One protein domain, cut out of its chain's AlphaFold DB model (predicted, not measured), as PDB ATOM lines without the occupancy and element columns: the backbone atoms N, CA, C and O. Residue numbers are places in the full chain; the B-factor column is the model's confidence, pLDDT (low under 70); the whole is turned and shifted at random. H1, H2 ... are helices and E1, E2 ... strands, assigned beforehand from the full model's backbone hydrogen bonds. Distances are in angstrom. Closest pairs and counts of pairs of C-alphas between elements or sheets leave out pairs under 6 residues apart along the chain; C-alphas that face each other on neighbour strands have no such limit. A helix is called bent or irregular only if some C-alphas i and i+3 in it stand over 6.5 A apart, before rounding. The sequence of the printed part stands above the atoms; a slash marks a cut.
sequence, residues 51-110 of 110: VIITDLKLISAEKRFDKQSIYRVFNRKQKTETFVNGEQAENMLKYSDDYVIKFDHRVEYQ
ATOM      1  N   VAL A  51      43.038 -14.081 -10.083       79.62
ATOM      2  CA  VAL A  51      43.899 -15.084 -10.707       79.62
ATOM      3  C   VAL A  51      43.852 -16.346  -9.856       79.62
ATOM      4  O   VAL A  51      44.336 -16.371  -8.724       79.62
ATOM      5  N   ILE A  52      43.280 -17.414 -10.414       86.25
ATOM      6  CA  ILE A  52      43.200 -18.718  -9.754       86.25
ATOM      7  C   ILE A  52      44.393 -19.568 -10.189       86.25
ATOM      8  O   ILE A  52      44.483 -20.011 -11.335       86.25
ATOM      9  N   ILE A  53      45.312 -19.818  -9.259       84.44
ATOM     10  CA  ILE A  53      46.478 -20.677  -9.470       84.44
ATOM     11  C   ILE A  53      46.157 -22.069  -8.929       84.44
ATOM     12  O   ILE A  53      46.053 -22.259  -7.721       84.44
ATOM     13  N   THR A  54      46.018 -23.055  -9.813       89.06
ATOM     14  CA  THR A  54      45.692 -24.448  -9.448       89.06
ATOM     15  C   THR A  54      46.920 -25.354  -9.334       89.06
ATOM     16  O   THR A  54      46.857 -26.403  -8.694       89.06
ATOM     17  N   ASP A  55      48.060 -24.962  -9.909       88.38
ATOM     18  CA  ASP A  55      49.307 -25.722  -9.791       88.38
ATOM     19  C   ASP A  55      50.179 -25.173  -8.654       88.38
ATOM     20  O   ASP A  55      50.729 -24.071  -8.732       88.38
ATOM     21  N   LEU A  56      50.362 -25.986  -7.611       87.56
ATOM     22  CA  LEU A  56      51.209 -25.678  -6.457       87.56
ATOM     23  C   LEU A  56      52.660 -25.350  -6.853       87.56
ATOM     24  O   LEU A  56      53.347 -24.620  -6.138       87.56
ATOM     25  N   LYS A  57      53.153 -25.887  -7.978       89.25
ATOM     26  CA  LYS A  57      54.526 -25.639  -8.451       89.25
ATOM     27  C   LYS A  57      54.749 -24.197  -8.895       89.25
ATOM     28  O   LYS A  57      55.882 -23.729  -8.836       89.25
ATOM     29  N   LEU A  58      53.687 -23.508  -9.309       87.62
ATOM     30  CA  LEU A  58      53.731 -22.101  -9.706       87.62
ATOM     31  C   LEU A  58      53.772 -21.157  -8.493       87.62
ATOM     32  O   LEU A  58      53.976 -19.958  -8.651       87.62
ATOM     33  N   ILE A  59      53.608 -21.695  -7.280       87.44
ATOM     34  CA  ILE A  59      53.548 -20.934  -6.035       87.44
ATOM     35  C   ILE A  59      54.904 -21.013  -5.323       87.44
ATOM     36  O   ILE A  59      55.428 -22.102  -5.040       87.44
ATOM     37  N   SER A  60      55.466 -19.844  -4.998       89.44
ATOM     38  CA  SER A  60      56.684 -19.740  -4.189       89.44
ATOM     39  C   SER A  60      56.480 -20.384  -2.816       89.44
ATOM     40  O   SER A  60      55.374 -20.386  -2.282       89.44
ATOM     41  N   ALA A  61      57.542 -20.941  -2.227       86.50
ATOM     42  CA  ALA A  61      57.446 -21.697  -0.973       86.50
ATOM     43  C   ALA A  61      56.766 -20.901   0.158       86.50
ATOM     44  O   ALA A  61      55.908 -21.438   0.852       86.50
ATOM     45  N   GLU A  62      57.088 -19.613   0.268       87.06
ATOM     46  CA  GLU A  62      56.536 -18.683   1.261       87.06
ATOM     47  C   GLU A  62      55.024 -18.472   1.103       87.06
ATOM     48  O   GLU A  62      54.311 -18.270   2.081       87.06
ATOM     49  N   LYS A  63      54.510 -18.566  -0.128       87.00
ATOM     50  CA  LYS A  63      53.096 -18.357  -0.448       87.00
ATOM     51  C   LYS A  63      52.256 -19.629  -0.368       87.00
ATOM     52  O   LYS A  63      51.038 -19.544  -0.491       87.00
ATOM     53  N   ARG A  64      52.849 -20.812  -0.176       87.56
ATOM     54  CA  ARG A  64      52.089 -22.077  -0.194       87.56
ATOM     55  C   ARG A  64      51.100 -22.190   0.959       87.56
ATOM     56  O   ARG A  64      50.024 -22.738   0.760       87.56
ATOM     57  N   PHE A  65      51.439 -21.670   2.134       90.75
ATOM     58  CA  PHE A  65      50.607 -21.759   3.343       90.75
ATOM     59  C   PHE A  65      50.037 -20.409   3.791       90.75
ATOM     60  O   PHE A  65      49.643 -20.236   4.935       90.75
ATOM     61  N   ASP A  66      49.962 -19.446   2.883       90.81
ATOM     62  CA  ASP A  66      49.362 -18.147   3.173       90.81
ATOM     63  C   ASP A  66      47.816 -18.204   3.101       90.81
ATOM     64  O   ASP A  66      47.228 -19.133   2.540       90.81
ATOM     65  N   LYS A  67      47.144 -17.197   3.670       90.12
ATOM     66  CA  LYS A  67      45.680 -17.101   3.829       90.12
ATOM     67  C   LYS A  67      44.906 -17.158   2.516       90.12
ATOM     68  O   LYS A  67      43.743 -17.542   2.513       90.12
ATOM     69  N   GLN A  68      45.558 -16.787   1.418       89.88
ATOM     70  CA  GLN A  68      45.008 -16.818   0.063       89.88
ATOM     71  C   GLN A  68      45.066 -18.205  -0.601       89.88
ATOM     72  O   GLN A  68      44.516 -18.394  -1.685       89.88
ATOM     73  N   SER A  69      45.749 -19.174   0.015       91.88
ATOM     74  CA  SER A  69      45.833 -20.548  -0.492       91.88
ATOM     75  C   SER A  69      44.738 -21.402   0.128       91.88
ATOM     76  O   SER A  69      44.564 -21.395   1.344       91.88
ATOM     77  N   ILE A  70      44.024 -22.155  -0.700       93.62
ATOM     78  CA  ILE A  70      42.933 -23.040  -0.308       93.62
ATOM     79  C   ILE A  70      43.421 -24.486  -0.403       93.62
ATOM     80  O   ILE A  70      43.974 -24.933  -1.413       93.62
ATOM     81  N   TYR A  71      43.176 -25.233   0.665       95.19
ATOM     82  CA  TYR A  71      43.458 -26.655   0.753       95.19
ATOM     83  C   TYR A  71      42.169 -27.421   0.989       95.19
ATOM     84  O   TYR A  71      41.354 -27.060   1.839       95.19
ATOM     85  N   ARG A  72      42.022 -28.531   0.273       95.00
ATOM     86  CA  ARG A  72      40.996 -29.527   0.545       95.00
ATOM     87  C   ARG A  72      41.510 -30.479   1.613       95.00
ATOM     88  O   ARG A  72      42.579 -31.081   1.472       95.00
ATOM     89  N   VAL A  73      40.733 -30.622   2.677       94.81
ATOM     90  CA  VAL A  73      41.059 -31.447   3.835       94.81
ATOM     91  C   VAL A  73      40.013 -32.530   3.992       94.81
ATOM     92  O   VAL A  73      38.818 -32.255   4.057       94.81
ATOM     93  N   PHE A  74      40.474 -33.770   4.095       94.88
ATOM     94  CA  PHE A  74      39.640 -34.915   4.413       94.88
ATOM     95  C   PHE A  74      39.918 -35.384   5.839       94.88
ATOM     96  O   PHE A  74      41.032 -35.805   6.162       94.88
ATOM     97  N   ASN A  75      38.894 -35.337   6.689       91.75
ATOM     98  CA  ASN A  75      38.955 -35.871   8.043       91.75
ATOM     99  C   ASN A  75      38.764 -37.393   8.004       91.75
ATOM    100  O   ASN A  75      37.679 -37.898   7.704       91.75
ATOM    101  N   ARG A  76      39.807 -38.149   8.364       90.00
ATOM    102  CA  ARG A  76      39.783 -39.617   8.316       90.00
ATOM    103  C   ARG A  76      38.809 -40.239   9.313       90.00
ATOM    104  O   ARG A  76      38.337 -41.346   9.042       90.00
ATOM    105  N   LYS A  77      38.517 -39.560  10.427       90.38
ATOM    106  CA  LYS A  77      37.612 -40.032  11.488       90.38
ATOM    107  C   LYS A  77      36.151 -39.811  11.115       90.38
ATOM    108  O   LYS A  77      35.367 -40.750  11.139       90.38
ATOM    109  N   GLN A  78      35.805 -38.582  10.738       91.12
ATOM    110  CA  GLN A  78      34.425 -38.199  10.416       91.12
ATOM    111  C   GLN A  78      34.033 -38.496   8.963       91.12
ATOM    112  O   GLN A  78      32.855 -38.430   8.633       91.12
ATOM    113  N   LYS A  79      35.005 -38.840   8.105       92.12
ATOM    114  CA  LYS A  79      34.818 -39.065   6.661       92.12
ATOM    115  C   LYS A  79      34.205 -37.856   5.945       92.12
ATOM    116  O   LYS A  79      33.479 -38.010   4.970       92.12
ATOM    117  N   THR A  80      34.511 -36.658   6.433       91.75
ATOM    118  CA  THR A  80      34.028 -35.386   5.895       91.75
ATOM    119  C   THR A  80      35.130 -34.661   5.138       91.75
ATOM    120  O   THR A  80      36.313 -34.755   5.479       91.75
ATOM    121  N   GLU A  81      34.724 -33.927   4.106       93.31
ATOM    122  CA  GLU A  81      35.589 -33.028   3.350       93.31
ATOM    123  C   GLU A  81      35.284 -31.583   3.718       93.31
ATOM    124  O   GLU A  81      34.125 -31.198   3.863       93.31
ATOM    125  N   THR A  82      36.335 -30.790   3.877       93.94
ATOM    126  CA  THR A  82      36.243 -29.357   4.140       93.94
ATOM    127  C   THR A  82      37.332 -28.612   3.379       93.94
ATOM    128  O   THR A  82      38.314 -29.209   2.931       93.94
ATOM    129  N   PHE A  83      37.160 -27.304   3.250       94.31
ATOM    130  CA  PHE A  83      38.160 -26.405   2.696       94.31
ATOM    131  C   PHE A  83      38.686 -25.508   3.806       94.31
ATOM    132  O   PHE A  83      37.916 -24.970   4.601       94.31
ATOM    133  N   VAL A  84      40.003 -25.369   3.862       94.12
ATOM    134  CA  VAL A  84      40.689 -24.532   4.846       94.12
ATOM    135  C   VAL A  84      41.702 -23.647   4.141       94.12
ATOM    136  O   VAL A  84      42.145 -23.951   3.030       94.12
ATOM    137  N   ASN A  85      42.078 -22.552   4.793       94.44
ATOM    138  CA  ASN A  85      43.148 -21.701   4.288       94.44
ATOM    139  C   ASN A  85      44.537 -22.326   4.542       94.44
ATOM    140  O   ASN A  85      44.675 -23.312   5.271       94.44
ATOM    141  N   GLY A  86      45.579 -21.743   3.951       91.88
ATOM    142  CA  GLY A  86      46.945 -22.248   4.061       91.88
ATOM    143  C   GLY A  86      47.471 -22.311   5.497       91.88
ATOM    144  O   GLY A  86      48.092 -23.303   5.868       91.88
ATOM    145  N   GLU A  87      47.166 -21.313   6.325       92.94
ATOM    146  CA  GLU A  87      47.633 -21.243   7.717       92.94
ATOM    147  C   GLU A  87      47.016 -22.369   8.568       92.94
ATOM    148  O   GLU A  87      47.692 -23.049   9.342       92.94
ATOM    149  N   GLN A  88      45.722 -22.628   8.375       92.94
ATOM    150  CA  GLN A  88      45.017 -23.745   8.999       92.94
ATOM    151  C   GLN A  88      45.567 -25.087   8.515       92.94
ATOM    152  O   GLN A  88      45.822 -25.965   9.337       92.94
ATOM    153  N   ALA A  89      45.791 -25.238   7.207       92.75
ATOM    154  CA  ALA A  89      46.375 -26.448   6.636       92.75
ATOM    155  C   ALA A  89      47.766 -26.737   7.219       92.75
ATOM    156  O   ALA A  89      48.060 -27.881   7.563       92.75
ATOM    157  N   GLU A  90      48.603 -25.709   7.382       93.06
ATOM    158  CA  GLU A  90      49.938 -25.850   7.961       93.06
ATOM    159  C   GLU A  90      49.877 -26.328   9.417       93.06
ATOM    160  O   GLU A  90      50.587 -27.258   9.805       93.06
ATOM    161  N   ASN A  91      48.985 -25.744  10.220       91.62
ATOM    162  CA  ASN A  91      48.779 -26.171  11.601       91.62
ATOM    163  C   ASN A  91      48.253 -27.611  11.678       91.62
ATOM    164  O   ASN A  91      48.725 -28.401  12.493       91.62
ATOM    165  N   MET A  92      47.316 -27.987  10.806       91.06
ATOM    166  CA  MET A  92      46.795 -29.355  10.770       91.06
ATOM    167  C   MET A  92      47.890 -30.365  10.400       91.06
ATOM    168  O   MET A  92      47.984 -31.395  11.060       91.06
ATOM    169  N   LEU A  93      48.761 -30.042   9.433       88.69
ATOM    170  CA  LEU A  93      49.928 -30.863   9.077       88.69
ATOM    171  C   LEU A  93      50.925 -31.018  10.235       88.69
ATOM    172  O   LEU A  93      51.525 -32.077  10.379       88.69
ATOM    173  N   LYS A  94      51.132 -29.969  11.041       88.69
ATOM    174  CA  LYS A  94      52.110 -29.978  12.143       88.69
ATOM    175  C   LYS A  94      51.655 -30.808  13.344       88.69
ATOM    176  O   LYS A  94      52.498 -31.391  14.020       88.69
ATOM    177  N   TYR A  95      50.353 -30.831  13.637       87.44
ATOM    178  CA  TYR A  95      49.847 -31.331  14.921       87.44
ATOM    179  C   TYR A  95      48.940 -32.566  14.830       87.44
ATOM    180  O   TYR A  95      48.581 -33.109  15.875       87.44
ATOM    181  N   SER A  96      48.532 -33.023  13.637       85.38
ATOM    182  CA  SER A  96      47.597 -34.151  13.525       85.38
ATOM    183  C   SER A  96      47.723 -34.967  12.233       85.38
ATOM    184  O   SER A  96      47.597 -34.443  11.131       85.38
ATOM    185  N   ASP A  97      47.823 -36.291  12.380       86.25
ATOM    186  CA  ASP A  97      47.788 -37.266  11.273       86.25
ATOM    187  C   ASP A  97      46.364 -37.711  10.878       86.25
ATOM    188  O   ASP A  97      46.163 -38.557   9.994       86.25
ATOM    189  N   ASP A  98      45.343 -37.160  11.540       89.88
ATOM    190  CA  ASP A  98      43.940 -37.509  11.292       89.88
ATOM    191  C   ASP A  98      43.407 -36.919   9.978       89.88
ATOM    192  O   ASP A  98      42.323 -37.291   9.514       89.88
ATOM    193  N   TYR A  99      44.163 -36.012   9.361       91.88
ATOM    194  CA  TYR A  99      43.751 -35.248   8.194       91.88
ATOM    195  C   TYR A  99      44.587 -35.612   6.967       91.88
ATOM    196  O   TYR A  99      45.807 -35.729   7.025       91.88
ATOM    197  N   VAL A 100      43.924 -35.772   5.821       92.62
ATOM    198  CA  VAL A 100      44.591 -35.787   4.513       92.62
ATOM    199  C   VAL A 100      44.406 -34.418   3.892       92.62
ATOM    200  O   VAL A 100      43.273 -33.976   3.724       92.62
ATOM    201  N   ILE A 101      45.507 -33.757   3.559       93.06
ATOM    202  CA  ILE A 101      45.509 -32.367   3.112       93.06
ATOM    203  C   ILE A 101      46.064 -32.328   1.694       93.06
ATOM    204  O   ILE A 101      47.148 -32.846   1.426       93.06
ATOM    205  N   LYS A 102      45.303 -31.737   0.773       93.50
ATOM    206  CA  LYS A 102      45.681 -31.588  -0.631       93.50
ATOM    207  C   LYS A 102      45.485 -30.139  -1.056       93.50
ATOM    208  O   LYS A 102      44.446 -29.548  -0.778       93.50
ATOM    209  N   PHE A 103      46.483 -29.584  -1.737       93.69
ATOM    210  CA  PHE A 103      46.358 -28.269  -2.355       93.69
ATOM    211  C   PHE A 103      45.248 -28.279  -3.412       93.69
ATOM    212  O   PHE A 103      45.172 -29.223  -4.204       93.69
ATOM    213  N   ASP A 104      44.404 -27.250  -3.399       92.56
ATOM    214  CA  ASP A 104      43.301 -27.099  -4.348       92.56
ATOM    215  C   ASP A 104      43.584 -25.945  -5.319       92.56
ATOM    216  O   ASP A 104      43.847 -26.177  -6.498       92.56
ATOM    217  N   HIS A 105      43.627 -24.714  -4.807       92.38
ATOM    218  CA  HIS A 105      43.976 -23.523  -5.576       92.38
ATOM    219  C   HIS A 105      44.441 -22.382  -4.665       92.38
ATOM    220  O   HIS A 105      44.246 -22.405  -3.453       92.38
ATOM    221  N   ARG A 106      45.057 -21.355  -5.246       89.50
ATOM    222  CA  ARG A 106      45.356 -20.078  -4.591       89.50
ATOM    223  C   ARG A 106      44.672 -18.966  -5.365       89.50
ATOM    224  O   ARG A 106      44.731 -18.952  -6.592       89.50
ATOM    225  N   VAL A 107      44.062 -18.048  -4.629       86.81
ATOM    226  CA  VAL A 107      43.435 -16.853  -5.185       86.81
ATOM    227  C   VAL A 107      44.406 -15.691  -5.038       86.81
ATOM    228  O   VAL A 107      44.710 -15.271  -3.924       86.81
ATOM    229  N   GLU A 108      44.919 -15.177  -6.150       84.88
ATOM    230  CA  GLU A 108      45.694 -13.940  -6.158       84.88
ATOM    231  C   GLU A 108      44.863 -12.809  -6.758       84.88
ATOM    232  O   GLU A 108      44.147 -12.991  -7.739       84.88
ATOM    233  N   TYR A 109      44.971 -11.632  -6.153       71.94
ATOM    234  CA  TYR A 109      44.364 -10.412  -6.660       71.94
ATOM    235  C   TYR A 109      45.474  -9.560  -7.268       71.94
ATOM    236  O   TYR A 109      46.386  -9.158  -6.537       71.94
ATOM    237  N   GLN A 110      45.416  -9.323  -8.576       64.62
ATOM    238  CA  GLN A 110      46.341  -8.432  -9.285       64.62
ATOM    239  C   GLN A 110      45.712  -7.067  -9.534       64.62
ATOM    240  O   GLN A 110      44.493  -7.038  -9.809       64.62
TER     241      GLN A 110
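Overview. This is residues 51 to 110 of the 110 residues of an uncharacterized protein of uncultured bacterium (UniProt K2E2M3). A strongly twisted antiparallel sheet, in order E1 - E4 - E2 - E3, has one helix, H1, over one face, in two layers; the bent strand E4 runs on past E2 to pair with short E1. The printed part has 60 residues, with named elements in chain order E1 E2 E3 H1 E4, class mixed. It is compact, radius of gyration of the C-alphas 11.6 A, spanning 38 by 19 by 17 A.

Arrangement. E4, residues 99 to 109, bends by 51 degrees at residue 102. Its residues 99 to 106 pair with E2, residues 69 to 75 (N 74 and O 100, 2.8 A), and 106 to 108 with E1, residues 51 to 53 (N 53 and O 106, 2.9 A). E2 and E3, residues 80 to 85, form a hairpin, with N 73 and O 82 2.8 A apart. H1, residues 86 to 95, is on the sheet, height 9.0 A, along the strands at 22 degrees to E2 on the local plane; the closest C-alphas of H1 and E2, Gly 86 and Ser 69, are 5.0 A apart. Every O i to N i+4 pair in H1 is within hydrogen-bond range. E3, H1 and E4 form a split strand-helix-strand unit, E2 between its same-way strands, with a right-handed crossover.

Along the chain. E4 measures 28.9 A, E2 18.8 A, E3 16.5 A, H1 14.5 A. E1 begins at C-alpha 51 (43.899, -15.084, -10.707); E4 ends at C-alpha 109 (44.364, -10.412, -6.660).

Size, cuts and confidence. The C-alphas farthest apart, Lys 77 and Gln 110, are 38.8 A apart. The printed part has no cut; the E1 to E2 link is long. Residue 110 has pLDDT under 70.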